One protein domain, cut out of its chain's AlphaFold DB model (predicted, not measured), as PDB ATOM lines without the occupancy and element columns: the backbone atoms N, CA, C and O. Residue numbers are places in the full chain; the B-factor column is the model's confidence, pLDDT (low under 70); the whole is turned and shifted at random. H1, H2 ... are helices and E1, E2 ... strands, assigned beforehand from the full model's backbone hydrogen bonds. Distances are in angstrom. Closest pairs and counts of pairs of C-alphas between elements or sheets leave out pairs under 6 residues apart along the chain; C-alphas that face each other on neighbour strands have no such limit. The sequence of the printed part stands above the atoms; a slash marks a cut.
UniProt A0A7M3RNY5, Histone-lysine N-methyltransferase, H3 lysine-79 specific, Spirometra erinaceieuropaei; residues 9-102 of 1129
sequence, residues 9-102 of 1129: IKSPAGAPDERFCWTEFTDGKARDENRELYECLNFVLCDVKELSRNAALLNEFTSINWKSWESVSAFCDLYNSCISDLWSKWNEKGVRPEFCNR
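This is residues 9 to 102 of the 1129 residues of the protein "Histone-lysine N-methyltransferase, H3 lysine-79 specific" of Spirometra erinaceieuropaei (UniProt A0A7M3RNY5). Three helices, H1, H2 and H3, run roughly lengthwise in a loosely grouped triangle; long H3 makes one side, H2 folds back along it as a helical hairpin, and H1 runs opposite to H2. The short strand E1 has its closest approach to H1 near that helix's first turns, small H4 sits by the other end of H1, and the link of residues 22 to 34 reaches far out at one end of the long axis, while residues 88 to 94 stick out at the other. The printed part has 94 residues with one named strand and four named helices, in the order E1, H1, H2, H3, H4, and is mostly helix. It is only just compact, close to loose, with a radius of gyration of the C-alphas of 14.4 A, and spans 50 by 25 by 20 A.

The longest helix is H3, residues 69 to 91. H2, residues 55 to 63, touches H3 at residues 75 to 79 alone; the closest C-alphas are those of Phe 61 and Phe 75, 7.0 A apart. These two form a helical hairpin, running opposite ways at a shallow tilt of 23 degrees. H1, residues 35 to 47, is near H3, with 9 pairs of C-alphas within 10 A. H1 and H2 are close but not clearly touching, with the closest C-alphas, of Leu 45 and Leu 58, 7.7 A apart; they run opposite ways at a shallow tilt of 17 degrees. H4, residues 98 to 101, is close to H1 but not clearly touching: the closest C-alphas, of Asp 47 and Phe 99, are 6.8 A apart. H4 is apart from H2 and H3. E1, residues 18 to 21, pairs with no named strand; its closest C-alpha to H1 is that of Phe 20, 6.7 A from that of Leu 37. E1 is apart from H2, H3 and H4. In H1, H2 and H3 every O i to N i+4 pair is within hydrogen-bond range; H4 is too short for such a pair, but its one O i to N i+3 pair is within range.

H3 is 32.4 A long, from C-alpha 69 at (53.701, 99.924, -2.191) to C-alpha 91 at (30.144, 121.304, 4.193). H1 measures 18.3 A, H2 12.3 A, E1 10.2 A and H4 5.6 A from first to last C-alpha. E1 begins at C-alpha 18, (39.092, 106.860, -8.444).

The two C-alphas farthest apart, those of Gly 28 and Lys 93, are 50.8 A apart. The printed part has no cut. The link from E1 to H1 is long, with 13 residues, and the link from H2 to H3 is tight. The mean pLDDT of the printed part is 89.8; residues 25 to 33 are under 70.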
ATOM      1  N   ILE A   9      41.532 106.815  -4.527       96.88
ATOM      2  CA  ILE A   9      41.899 108.231  -4.423       96.88
ATOM      3  C   ILE A   9      40.620 109.061  -4.403       96.88
ATOM      4  O   ILE A   9      39.867 109.073  -5.379       96.88
ATOM      5  N   LYS A  10      40.375 109.773  -3.302       97.56
ATOM      6  CA  LYS A  10      39.194 110.631  -3.171       97.56
ATOM      7  C   LYS A  10      39.244 111.818  -4.125       97.56
ATOM      8  O   LYS A  10      40.273 112.488  -4.259       97.56
ATOM      9  N   SER A  11      38.105 112.114  -4.746       97.12
ATOM     10  CA  SER A  11      37.918 113.336  -5.531       97.12
ATOM     11  C   SER A  11      38.020 114.569  -4.626       97.12
ATOM     12  O   SER A  11      37.339 114.621  -3.605       97.12
ATOM     13  N   PRO A  12      38.755 115.632  -4.988       95.50
ATOM     14  CA  PRO A  12      38.633 116.900  -4.270       95.50
ATOM     15  C   PRO A  12      37.240 117.534  -4.436       95.50
ATOM     16  O   PRO A  12      36.787 118.261  -3.557       95.50
ATOM     17  N   ALA A  13      36.538 117.248  -5.538       95.00
ATOM     18  CA  ALA A  13      35.301 117.916  -5.945       95.00
ATOM     19  C   ALA A  13      33.996 117.209  -5.518       95.00
ATOM     20  O   ALA A  13      32.916 117.697  -5.858       95.00
ATOM     21  N   GLY A  14      34.069 116.080  -4.802       92.25
ATOM     22  CA  GLY A  14      32.887 115.307  -4.385       92.25
ATOM     23  C   GLY A  14      32.346 114.329  -5.438       92.25
ATOM     24  O   GLY A  14      31.211 113.870  -5.322       92.25
ATOM     25  N   ALA A  15      33.127 114.021  -6.477       95.25
ATOM     26  CA  ALA A  15      32.827 112.926  -7.402       95.25
ATOM     27  C   ALA A  15      33.182 111.554  -6.776       95.25
ATOM     28  O   ALA A  15      33.837 111.523  -5.733       95.25
ATOM     29  N   PRO A  16      32.792 110.419  -7.393       95.38
ATOM     30  CA  PRO A  16      33.212 109.092  -6.942       95.38
ATOM     31  C   PRO A  16      34.738 108.935  -6.860       95.38
ATOM     32  O   PRO A  16      35.470 109.518  -7.661       95.38
ATOM     33  N   ASP A  17      35.195 108.117  -5.911       95.06
ATOM     34  CA  ASP A  17      36.618 107.839  -5.690       95.06
ATOM     35  C   ASP A  17      37.224 107.053  -6.862       95.06
ATOM     36  O   ASP A  17      36.651 106.065  -7.339       95.06
ATOM     37  N   GLU A  18      38.412 107.468  -7.304       94.44
ATOM     38  CA  GLU A  18      39.092 106.860  -8.444       94.44
ATOM     39  C   GLU A  18      39.989 105.693  -8.053       94.44
ATOM     40  O   GLU A  18      40.527 105.631  -6.948       94.44
ATOM     41  N   ARG A  19      40.139 104.745  -8.983       91.81
ATOM     42  CA  ARG A  19      40.887 103.499  -8.778       91.81
ATOM     43  C   ARG A  19      42.142 103.476  -9.631       91.81
ATOM     44  O   ARG A  19      42.054 103.476 -10.859       91.81
ATOM     45  N   PHE A  20      43.285 103.362  -8.969       90.31
ATOM     46  CA  PHE A  20      44.587 103.174  -9.597       90.31
ATOM     47  C   PHE A  20      45.119 101.786  -9.242       90.31
ATOM     48  O   PHE A  20      45.112 101.397  -8.076       90.31
ATOM     49  N   CYS A  21      45.585 101.037 -10.236       87.12
ATOM     50  CA  CYS A  21      46.358  99.821  -9.998       87.12
ATOM     51  C   CYS A  21      47.824 100.227  -9.854       87.12
ATOM     52  O   CYS A  21      48.415 100.695 -10.823       87.12
ATOM     53  N   TRP A  22      48.397 100.058  -8.666       86.31
ATOM     54  CA  TRP A  22      49.826 100.244  -8.452       86.31
ATOM     55  C   TRP A  22      50.603  99.053  -9.014       86.31
ATOM     56  O   TRP A  22      50.235  97.890  -8.819       86.31
ATOM     57  N   THR A  23      51.691  99.358  -9.703       82.12
ATOM     58  CA  THR A  23      52.561  98.403 -10.390       82.12
ATOM     59  C   THR A  23      53.941  98.383  -9.745       82.12
ATOM     60  O   THR A  23      54.561  99.434  -9.567       82.12
ATOM     61  N   GLU A  24      54.438  97.187  -9.434       74.12
ATOM     62  CA  GLU A  24      55.767  96.998  -8.855       74.12
ATOM     63  C   GLU A  24      56.879  97.326  -9.865       74.12
ATOM     64  O   GLU A  24      56.779  97.033 -11.060       74.12
ATOM     65  N   PHE A  25      57.960  97.948  -9.387       68.00
ATOM     66  CA  PHE A  25      59.065  98.376 -10.240       68.00
ATOM     67  C   PHE A  25      59.944  97.183 -10.659       68.00
ATOM     68  O   PHE A  25      60.870  96.799  -9.949       68.00
ATOM     69  N   THR A  26      59.698  96.625 -11.845       66.12
ATOM     70  CA  THR A  26      60.576  95.612 -12.454       66.12
ATOM     71  C   THR A  26      61.733  96.270 -13.211       66.12
ATOM     72  O   THR A  26      61.498  96.995 -14.185       66.12
ATOM     73  N   ASP A  27      62.979  95.983 -12.820       58.59
ATOM     74  CA  ASP A  27      64.168  96.432 -13.558       58.59
ATOM     75  C   ASP A  27      64.118  96.003 -15.037       58.59
ATOM     76  O   ASP A  27      63.710  94.894 -15.378       58.59
ATOM     77  N   GLY A  28      64.528  96.907 -15.931       57.88
ATOM     78  CA  GLY A  28      64.502  96.708 -17.386       57.88
ATOM     79  C   GLY A  28      63.265  97.266 -18.103       57.88
ATOM     80  O   GLY A  28      63.344  97.513 -19.306       57.88
ATOM     81  N   LYS A  29      62.157  97.557 -17.403       55.03
ATOM     82  CA  LYS A  29      61.050  98.348 -17.974       55.03
ATOM     83  C   LYS A  29      61.350  99.853 -17.938       55.03
ATOM     84  O   LYS A  29      61.938 100.374 -16.988       55.03
ATOM     85  N   ALA A  30      60.892 100.579 -18.957       45.19
ATOM     86  CA  ALA A  30      61.099 102.020 -19.080       45.19
ATOM     87  C   ALA A  30      60.154 102.834 -18.170       45.19
ATOM     88  O   ALA A  30      59.085 103.250 -18.595       45.19
ATOM     89  N   ARG A  31      60.605 103.070 -16.931       48.94
ATOM     90  CA  ARG A  31      60.190 104.131 -15.987       48.94
ATOM     91  C   ARG A  31      58.692 104.502 -15.928       48.94
ATOM     92  O   ARG A  31      58.228 105.378 -16.645       48.94
ATOM     93  N   ASP A  32      58.079 104.002 -14.854       57.50
ATOM     94  CA  ASP A  32      56.934 104.591 -14.144       57.50
ATOM     95  C   ASP A  32      55.532 104.344 -14.736       57.50
ATOM     96  O   ASP A  32      54.819 105.253 -15.147       57.50
ATOM     97  N   GLU A  33      55.086 103.085 -14.664       62.34
ATOM     98  CA  GLU A  33      53.673 102.703 -14.830       62.34
ATOM     99  C   GLU A  33      52.754 103.358 -13.758       62.34
ATOM    100  O   GLU A  33      51.564 103.550 -14.007       62.34
ATOM    101  N   ASN A  34      53.301 103.825 -12.620       83.31
ATOM    102  CA  ASN A  34      52.568 104.569 -11.579       83.31
ATOM    103  C   ASN A  34      52.431 106.081 -11.878       83.31
ATOM    104  O   ASN A  34      51.775 106.803 -11.118       83.31
ATOM    105  N   ARG A  35      53.001 106.578 -12.987       85.38
ATOM    106  CA  ARG A  35      53.070 108.010 -13.339       85.38
ATOM    107  C   ARG A  35      51.717 108.719 -13.334       85.38
ATOM    108  O   ARG A  35      51.629 109.899 -12.997       85.38
ATOM    109  N   GLU A  36      50.656 108.012 -13.709       86.94
ATOM    110  CA  GLU A  36      49.311 108.581 -13.782       86.94
ATOM    111  C   GLU A  36      48.761 108.972 -12.398       86.94
ATOM    112  O   GLU A  36      48.124 110.018 -12.257       86.94
ATOM    113  N   LEU A  37      49.069 108.173 -11.368       91.69
ATOM    114  CA  LEU A  37      48.729 108.460  -9.975       91.69
ATOM    115  C   LEU A  37      49.523 109.663  -9.451       91.69
ATOM    116  O   LEU A  37      48.943 110.543  -8.812       91.69
ATOM    117  N   TYR A  38      50.825 109.732  -9.766       92.62
ATOM    118  CA  TYR A  38      51.660 110.895  -9.449       92.62
ATOM    119  C   TYR A  38      51.052 112.179 -10.024       92.62
ATOM    120  O   TYR A  38      50.882 113.157  -9.297       92.62
ATOM    121  N   GLU A  39      50.687 112.186 -11.312       91.62
ATOM    122  CA  GLU A  39      50.109 113.374 -11.945       91.62
ATOM    123  C   GLU A  39      48.737 113.729 -11.369       91.62
ATOM    124  O   GLU A  39      48.499 114.900 -11.072       91.62
ATOM    125  N   CYS A  40      47.866 112.740 -11.139       94.44
ATOM    126  CA  CYS A  40      46.569 112.943 -10.492       94.44
ATOM    127  C   CYS A  40      46.716 113.645  -9.132       94.44
ATOM    128  O   CYS A  40      46.121 114.704  -8.916       94.44
ATOM    129  N   LEU A  41      47.544 113.096  -8.235       95.69
ATOM    130  CA  LEU A  41      47.783 113.670  -6.910       95.69
ATOM    131  C   LEU A  41      48.435 115.055  -7.010       95.69
ATOM    132  O   LEU A  41      47.949 115.999  -6.390       95.69
ATOM    133  N   ASN A  42      49.464 115.214  -7.847       95.62
ATOM    134  CA  ASN A  42      50.150 116.490  -8.045       95.62
ATOM    135  C   ASN A  42      49.198 117.601  -8.531       95.62
ATOM    136  O   ASN A  42      49.228 118.710  -8.002       95.62
ATOM    137  N   PHE A  43      48.306 117.320  -9.492       95.62
ATOM    138  CA  PHE A  43      47.329 118.314  -9.950       95.62
ATOM    139  C   PHE A  43      46.360 118.737  -8.841       95.62
ATOM    140  O   PHE A  43      46.057 119.925  -8.740       95.62
ATOM    141  N   VAL A  44      45.896 117.808  -7.996       96.12
ATOM    142  CA  VAL A  44      45.003 118.144  -6.874       96.12
ATOM    143  C   VAL A  44      45.741 118.938  -5.791       96.12
ATOM    144  O   VAL A  44      45.230 119.962  -5.334       96.12
ATOM    145  N   LEU A  45      46.959 118.524  -5.427       96.06
ATOM    146  CA  LEU A  45      47.804 119.219  -4.450       96.06
ATOM    147  C   LEU A  45      48.109 120.665  -4.874       96.06
ATOM    148  O   LEU A  45      48.063 121.559  -4.032       96.06
ATOM    149  N   CYS A  46      48.367 120.920  -6.161       93.12
ATOM    150  CA  CYS A  46      48.615 122.271  -6.674       93.12
ATOM    151  C   CYS A  46      47.351 123.144  -6.795       93.12
ATOM    152  O   CYS A  46      47.441 124.364  -6.659       93.12
ATOM    153  N   ASP A  47      46.190 122.562  -7.108       93.31
ATOM    154  CA  ASP A  47      44.985 123.319  -7.484       93.31
ATOM    155  C   ASP A  47      44.014 123.589  -6.317       93.31
ATOM    156  O   ASP A  47      43.278 124.585  -6.338       93.31
ATOM    157  N   VAL A  48      44.035 122.747  -5.277       94.88
ATOM    158  CA  VAL A  48      43.294 122.978  -4.028       94.88
ATOM    159  C   VAL A  48      44.097 123.933  -3.139       94.88
ATOM    160  O   VAL A  48      45.227 123.643  -2.736       94.88
ATOM    161  N   LYS A  49      43.511 125.093  -2.811       93.94
ATOM    162  CA  LYS A  49      44.176 126.205  -2.097       93.94
ATOM    163  C   LYS A  49      44.585 125.852  -0.659       93.94
ATOM    164  O   LYS A  49      45.419 126.536  -0.066       93.94
ATOM    165  N   GLU A  50      43.972 124.834  -0.077       94.75
ATOM    166  CA  GLU A  50      44.241 124.350   1.271       94.75
ATOM    167  C   GLU A  50      45.357 123.293   1.290       94.75
ATOM    168  O   GLU A  50      46.214 123.335   2.171       94.75
ATOM    169  N   LEU A  51      45.415 122.402   0.290       95.38
ATOM    170  CA  LEU A  51      46.468 121.382   0.171       95.38
ATOM    171  C   LEU A  51      47.804 121.996  -0.268       95.38
ATOM    172  O   LEU A  51      48.834 121.707   0.332       95.38
ATOM    173  N   SER A  52      47.770 122.928  -1.223       94.31
ATOM    174  CA  SER A  52      48.939 123.698  -1.693       94.31
ATOM    175  C   SER A  52      49.599 124.577  -0.618       94.31
ATOM    176  O   SER A  52      50.689 125.101  -0.838       94.31
ATOM    177  N   ARG A  53      48.966 124.737   0.555       95.12
ATOM    178  CA  ARG A  53      49.543 125.401   1.737       95.12
ATOM    179  C   ARG A  53      49.916 124.434   2.864       95.12
ATOM    180  O   ARG A  53      50.534 124.858   3.838       95.12
ATOM    181  N   ASN A  54      49.561 123.154   2.757       95.12
ATOM    182  CA  ASN A  54      49.914 122.143   3.745       95.12
ATOM    183  C   ASN A  54      51.355 121.665   3.502       95.12
ATOM    184  O   ASN A  54      51.594 120.652   2.848       95.12
ATOM    185  N   ALA A  55      52.322 122.414   4.039       94.00
ATOM    186  CA  ALA A  55      53.746 122.121   3.882       94.00
ATOM    187  C   ALA A  55      54.135 120.711   4.368       94.00
ATOM    188  O   ALA A  55      55.016 120.101   3.774       94.00
ATOM    189  N   ALA A  56      53.459 120.163   5.386       93.06
ATOM    190  CA  ALA A  56      53.688 118.786   5.822       93.06
ATOM    191  C   ALA A  56      53.294 117.787   4.721       93.06
ATOM    192  O   ALA A  56      54.126 116.995   4.294       93.06
ATOM    193  N   LEU A  57      52.075 117.890   4.180       94.31
ATOM    194  CA  LEU A  57      51.601 117.024   3.091       94.31
ATOM    195  C   LEU A  57      52.457 117.145   1.816       94.31
ATOM    196  O   LEU A  57      52.678 116.151   1.133       94.31
ATOM    197  N   LEU A  58      52.957 118.343   1.496       94.62
ATOM    198  CA  LEU A  58      53.837 118.554   0.339       94.62
ATOM    199  C   LEU A  58      55.250 117.988   0.557       94.62
ATOM    200  O   LEU A  58      55.843 117.458  -0.385       94.62
ATOM    201  N   ASN A  59      55.775 118.051   1.784       94.19
ATOM    202  CA  ASN A  59      57.035 117.398   2.142       94.19
ATOM    203  C   ASN A  59      56.895 115.873   2.044       94.19
ATOM    204  O   ASN A  59      57.695 115.251   1.349       94.19
ATOM    205  N   GLU A  60      55.837 115.302   2.633       93.94
ATOM    206  CA  GLU A  60      55.520 113.870   2.526       93.94
ATOM    207  C   GLU A  60      55.394 113.433   1.058       93.94
ATOM    208  O   GLU A  60      56.026 112.457   0.659       93.94
ATOM    209  N   PHE A  61      54.673 114.198   0.221       95.12
ATOM    210  CA  PHE A  61      54.535 113.926  -1.220       95.12
ATOM    211  C   PHE A  61      55.884 113.902  -1.954       95.12
ATOM    212  O   PHE A  61      56.101 113.093  -2.857       95.12
ATOM    213  N   THR A  62      56.804 114.780  -1.549       93.44
ATOM    214  CA  THR A  62      58.150 114.883  -2.125       93.44
ATOM    215  C   THR A  62      59.067 113.746  -1.654       93.44
ATOM    216  O   THR A  62      59.979 113.365  -2.387       93.44
ATOM    217  N   SER A  63      58.820 113.164  -0.473       92.62
ATOM    218  CA  SER A  63      59.586 112.030   0.068       92.62
ATOM    219  C   SER A  63      59.067 110.639  -0.321       92.62
ATOM    220  O   SER A  63      59.734 109.656   0.002       92.62
ATOM    221  N   ILE A  64      57.920 110.521  -1.007       93.00
ATOM    222  CA  ILE A  64      57.353 109.219  -1.412       93.00
ATOM    223  C   ILE A  64      58.380 108.397  -2.202       93.00
ATOM    224  O   ILE A  64      58.854 108.796  -3.270       93.00
ATOM    225  N   ASN A  65      58.641 107.176  -1.737       90.31
ATOM    226  CA  ASN A  65      59.323 106.171  -2.532       90.31
ATOM    227  C   ASN A  65      58.318 105.507  -3.483       90.31
ATOM    228  O   ASN A  65      57.709 104.495  -3.148       90.31
ATOM    229  N   TRP A  66      58.192 106.042  -4.699       88.38
ATOM    230  CA  TRP A  66      57.272 105.549  -5.739       88.38
ATOM    231  C   TRP A  66      57.513 104.095  -6.197       88.38
ATOM    232  O   TRP A  66      56.714 103.556  -6.963       88.38
ATOM    233  N   LYS A  67      58.584 103.440  -5.717       85.75
ATOM    234  CA  LYS A  67      58.848 102.001  -5.899       85.75
ATOM    235  C   LYS A  67      58.355 101.108  -4.749       85.75
ATOM    236  O   LYS A  67      58.383  99.895  -4.909       85.75
ATOM    237  N   SER A  68      57.933 101.669  -3.613       88.75
ATOM    238  CA  SER A  68      57.367 100.929  -2.474       88.75
ATOM    239  C   SER A  68      55.851 101.087  -2.452       88.75
ATOM    240  O   SER A  68      55.330 102.204  -2.477       88.75
ATOM    241  N   TRP A  69      55.151  99.959  -2.366       89.06
ATOM    242  CA  TRP A  69      53.701  99.924  -2.191       89.06
ATOM    243  C   TRP A  69      53.285 100.629  -0.895       89.06
ATOM    244  O   TRP A  69      52.355 101.429  -0.884       89.06
ATOM    245  N   GLU A  70      54.021 100.377   0.184       92.25
ATOM    246  CA  GLU A  70      53.764 100.872   1.534       92.25
ATOM    247  C   GLU A  70      53.867 102.399   1.581       92.25
ATOM    248  O   GLU A  70      52.991 103.063   2.131       92.25
ATOM    249  N   SER A  71      54.906 102.960   0.952       92.56
ATOM    250  CA  SER A  71      55.127 104.408   0.887       92.56
ATOM    251  C   SER A  71      54.052 105.118   0.063       92.56
ATOM    252  O   SER A  71      53.557 106.165   0.482       92.56
ATOM    253  N   VAL A  72      53.652 104.547  -1.080       93.06
ATOM    254  CA  VAL A  72      52.591 105.125  -1.916       93.06
ATOM    255  C   VAL A  72      51.221 104.983  -1.242       93.06
ATOM    256  O   VAL A  72      50.471 105.956  -1.205       93.06
ATOM    257  N   SER A  73      50.897 103.822  -0.658       94.38
ATOM    258  CA  SER A  73      49.615 103.591   0.027       94.38
ATOM    259  C   SER A  73      49.453 104.498   1.242       94.38
ATOM    260  O   SER A  73      48.446 105.193   1.336       94.38
ATOM    261  N   ALA A  74      50.462 104.579   2.119       95.50
ATOM    262  CA  ALA A  74      50.414 105.445   3.298       95.50
ATOM    263  C   ALA A  74      50.208 106.926   2.929       95.50
ATOM    264  O   ALA A  74      49.447 107.627   3.599       95.50
ATOM    265  N   PHE A  75      50.815 107.401   1.832       96.25
ATOM    266  CA  PHE A  75      50.529 108.745   1.335       96.25
ATOM    267  C   PHE A  75      49.105 108.877   0.774       96.25
ATOM    268  O   PHE A  75      48.447 109.888   1.017       96.25
ATOM    269  N   CYS A  76      48.604 107.881   0.038       96.38
ATOM    270  CA  CYS A  76      47.234 107.902  -0.479       96.38
ATOM    271  C   CYS A  76      46.208 107.958   0.662       96.38
ATOM    272  O   CYS A  76      45.262 108.739   0.590       96.38
ATOM    273  N   ASP A  77      46.430 107.216   1.749       96.56
ATOM    274  CA  ASP A  77      45.595 107.254   2.953       96.56
ATOM    275  C   ASP A  77      45.671 108.617   3.669       96.56
ATOM    276  O   ASP A  77      44.635 109.189   4.025       96.56
ATOM    277  N   LEU A  78      46.868 109.205   3.794       96.88
ATOM    278  CA  LEU A  78      47.066 110.562   4.323       96.88
ATOM    279  C   LEU A  78      46.343 111.629   3.476       96.88
ATOM    280  O   LEU A  78      45.641 112.487   4.019       96.88
ATOM    281  N   TYR A  79      46.468 111.558   2.148       97.81
ATOM    282  CA  TYR A  79      45.748 112.411   1.199       97.81
ATOM    283  C   TYR A  79      44.227 112.236   1.341       97.81
ATOM    284  O   TYR A  79      43.503 113.224   1.470       97.81
ATOM    285  N   ASN A  80      43.734 110.995   1.395       97.75
ATOM    286  CA  ASN A  80      42.309 110.689   1.541       97.75
ATOM    287  C   ASN A  80      41.739 111.223   2.865       97.75
ATOM    288  O   ASN A  80      40.599 111.701   2.895       97.75
ATOM    289  N   SER A  81      42.526 111.194   3.944       97.50
ATOM    290  CA  SER A  81      42.181 111.833   5.216       97.50
ATOM    291  C   SER A  81      42.083 113.356   5.058       97.50
ATOM    292  O   SER A  81      41.038 113.938   5.345       97.50
ATOM    293  N   CYS A  82      43.094 113.997   4.454       97.06
ATOM    294  CA  CYS A  82      43.092 115.443   4.194       97.06
ATOM    295  C   CYS A  82      41.895 115.901   3.336       97.06
ATOM    296  O   CYS A  82      41.301 116.939   3.624       97.06
ATOM    297  N   ILE A  83      41.509 115.142   2.304       97.25
ATOM    298  CA  ILE A  83      40.308 115.425   1.499       97.25
ATOM    299  C   ILE A  83      39.031 115.298   2.340       97.25
ATOM    300  O   ILE A  83      38.150 116.149   2.240       97.25
ATOM    301  N   SER A  84      38.943 114.277   3.198       96.62
ATOM    302  CA  SER A  84      37.782 114.063   4.076       96.62
ATOM    303  C   SER A  84      37.610 115.218   5.071       96.62
ATOM    304  O   SER A  84      36.508 115.739   5.235       96.62
ATOM    305  N   ASP A  85      38.710 115.683   5.660       96.31
ATOM    306  CA  ASP A  85      38.750 116.855   6.534       96.31
ATOM    307  C   ASP A  85      38.324 118.148   5.825       96.31
ATOM    308  O   ASP A  85      37.656 118.996   6.422       96.31
ATOM    309  N   LEU A  86      38.735 118.334   4.565       95.81
ATOM    310  CA  LEU A  86      38.341 119.493   3.763       95.81
ATOM    311  C   LEU A  86      36.860 119.443   3.392       95.81
ATOM    312  O   LEU A  86      36.179 120.456   3.536       95.81
ATOM    313  N   TRP A  87      36.336 118.277   3.002       95.19
ATOM    314  CA  TRP A  87      34.902 118.087   2.783       95.19
ATOM    315  C   TRP A  87      34.085 118.459   4.024       95.19
ATOM    316  O   TRP A  87      33.138 119.230   3.893       95.19
ATOM    317  N   SER A  88      34.470 118.006   5.223       95.31
ATOM    318  CA  SER A  88      33.809 118.411   6.475       95.31
ATOM    319  C   SER A  88      33.817 119.936   6.647       95.31
ATOM    320  O   SER A  88      32.755 120.550   6.736       95.31
ATOM    321  N   LYS A  89      34.995 120.570   6.554       95.19
ATOM    322  CA  LYS A  89      35.179 122.028   6.721       95.19
ATOM    323  C   LYS A  89      34.459 122.875   5.664       95.19
ATOM    324  O   LYS A  89      34.125 124.029   5.936       95.19
ATOM    325  N   TRP A  90      34.260 122.356   4.452       95.12
ATOM    326  CA  TRP A  90      33.511 123.024   3.382       95.12
ATOM    327  C   TRP A  90      31.996 122.828   3.542       95.12
ATOM    328  O   TRP A  90      31.248 123.796   3.384       95.12
ATOM    329  N   ASN A  91      31.550 121.628   3.931       93.75
ATOM    330  CA  ASN A  91      30.144 121.304   4.193       93.75
ATOM    331  C   ASN A  91      29.599 122.071   5.408       93.75
ATOM    332  O   ASN A  91      28.543 122.688   5.304       93.75
ATOM    333  N   GLU A  92      30.348 122.125   6.516       94.50
ATOM    334  CA  GLU A  92      30.041 122.934   7.712       94.50
ATOM    335  C   GLU A  92      29.803 124.417   7.386       94.50
ATOM    336  O   GLU A  92      29.019 125.091   8.052       94.50
ATOM    337  N   LYS A  93      30.480 124.932   6.354       93.50
ATOM    338  CA  LYS A  93      30.398 126.333   5.914       93.50
ATOM    339  C   LYS A  93      29.428 126.552   4.750       93.50
ATOM    340  O   LYS A  93      29.221 127.697   4.359       93.50
ATOM    341  N   GLY A  94      28.879 125.489   4.158       91.88
ATOM    342  CA  GLY A  94      28.067 125.556   2.936       91.88
ATOM    343  C   GLY A  94      28.815 126.079   1.698       91.88
ATOM    344  O   GLY A  94      28.182 126.574   0.765       91.88
ATOM    345  N   VAL A  95      30.153 126.015   1.668       90.38
ATOM    346  CA  VAL A  95      30.979 126.631   0.613       90.38
ATOM    347  C   VAL A  95      31.392 125.603  -0.439       90.38
ATOM    348  O   VAL A  95      32.185 124.707  -0.165       90.38
ATOM    349  N   ARG A  96      30.946 125.785  -1.689       88.94
ATOM    350  CA  ARG A  96      31.520 125.083  -2.852       88.94
ATOM    351  C   ARG A  96      32.912 125.662  -3.162       88.94
ATOM    352  O   ARG A  96      32.999 126.870  -3.400       88.94
ATOM    353  N   PRO A  97      33.983 124.851  -3.237       92.25
ATOM    354  CA  PRO A  97      35.321 125.357  -3.528       92.25
ATOM    355  C   PRO A  97      35.439 126.049  -4.890       92.25
ATOM    356  O   PRO A  97      34.908 125.590  -5.900       92.25
ATOM    357  N   GLU A  98      36.215 127.131  -4.936       91.00
ATOM    358  CA  GLU A  98      36.433 127.946  -6.140       91.00
ATOM    359  C   GLU A  98      37.017 127.138  -7.314       91.00
ATOM    360  O   GLU A  98      36.691 127.389  -8.477       91.00
ATOM    361  N   PHE A  99      37.853 126.132  -7.028       92.44
ATOM    362  CA  PHE A  99      38.453 125.287  -8.062       92.44
ATOM    363  C   PHE A  99      37.420 124.457  -8.839       92.44
ATOM    364  O   PHE A  99      37.676 124.165 -10.007       92.44
ATOM    365  N   CYS A 100      36.251 124.173  -8.246       92.12
ATOM    366  CA  CYS A 100      35.128 123.458  -8.863       92.12
ATOM    367  C   CYS A 100      34.332 124.299  -9.879       92.12
ATOM    368  O   CYS A 100      33.335 123.824 -10.428       92.12
ATOM    369  N   ASN A 101      34.717 125.562 -10.084       89.88
ATOM    370  CA  ASN A 101      34.114 126.468 -11.065       89.88
ATOM    371  C   ASN A 101      35.120 126.873 -12.166       89.88
ATOM    372  O   ASN A 101      34.727 127.420 -13.199       89.88
ATOM    373  N   ARG A 102      36.418 126.596 -11.968       93.81
ATOM    374  CA  ARG A 102      37.497 126.908 -12.918       93.81
ATOM    375  C   ARG A 102      37.636 125.803 -13.977       93.81
ATOM    376  O   ARG A 102      37.348 124.639 -13.711       93.81
TER     377      ARG A 102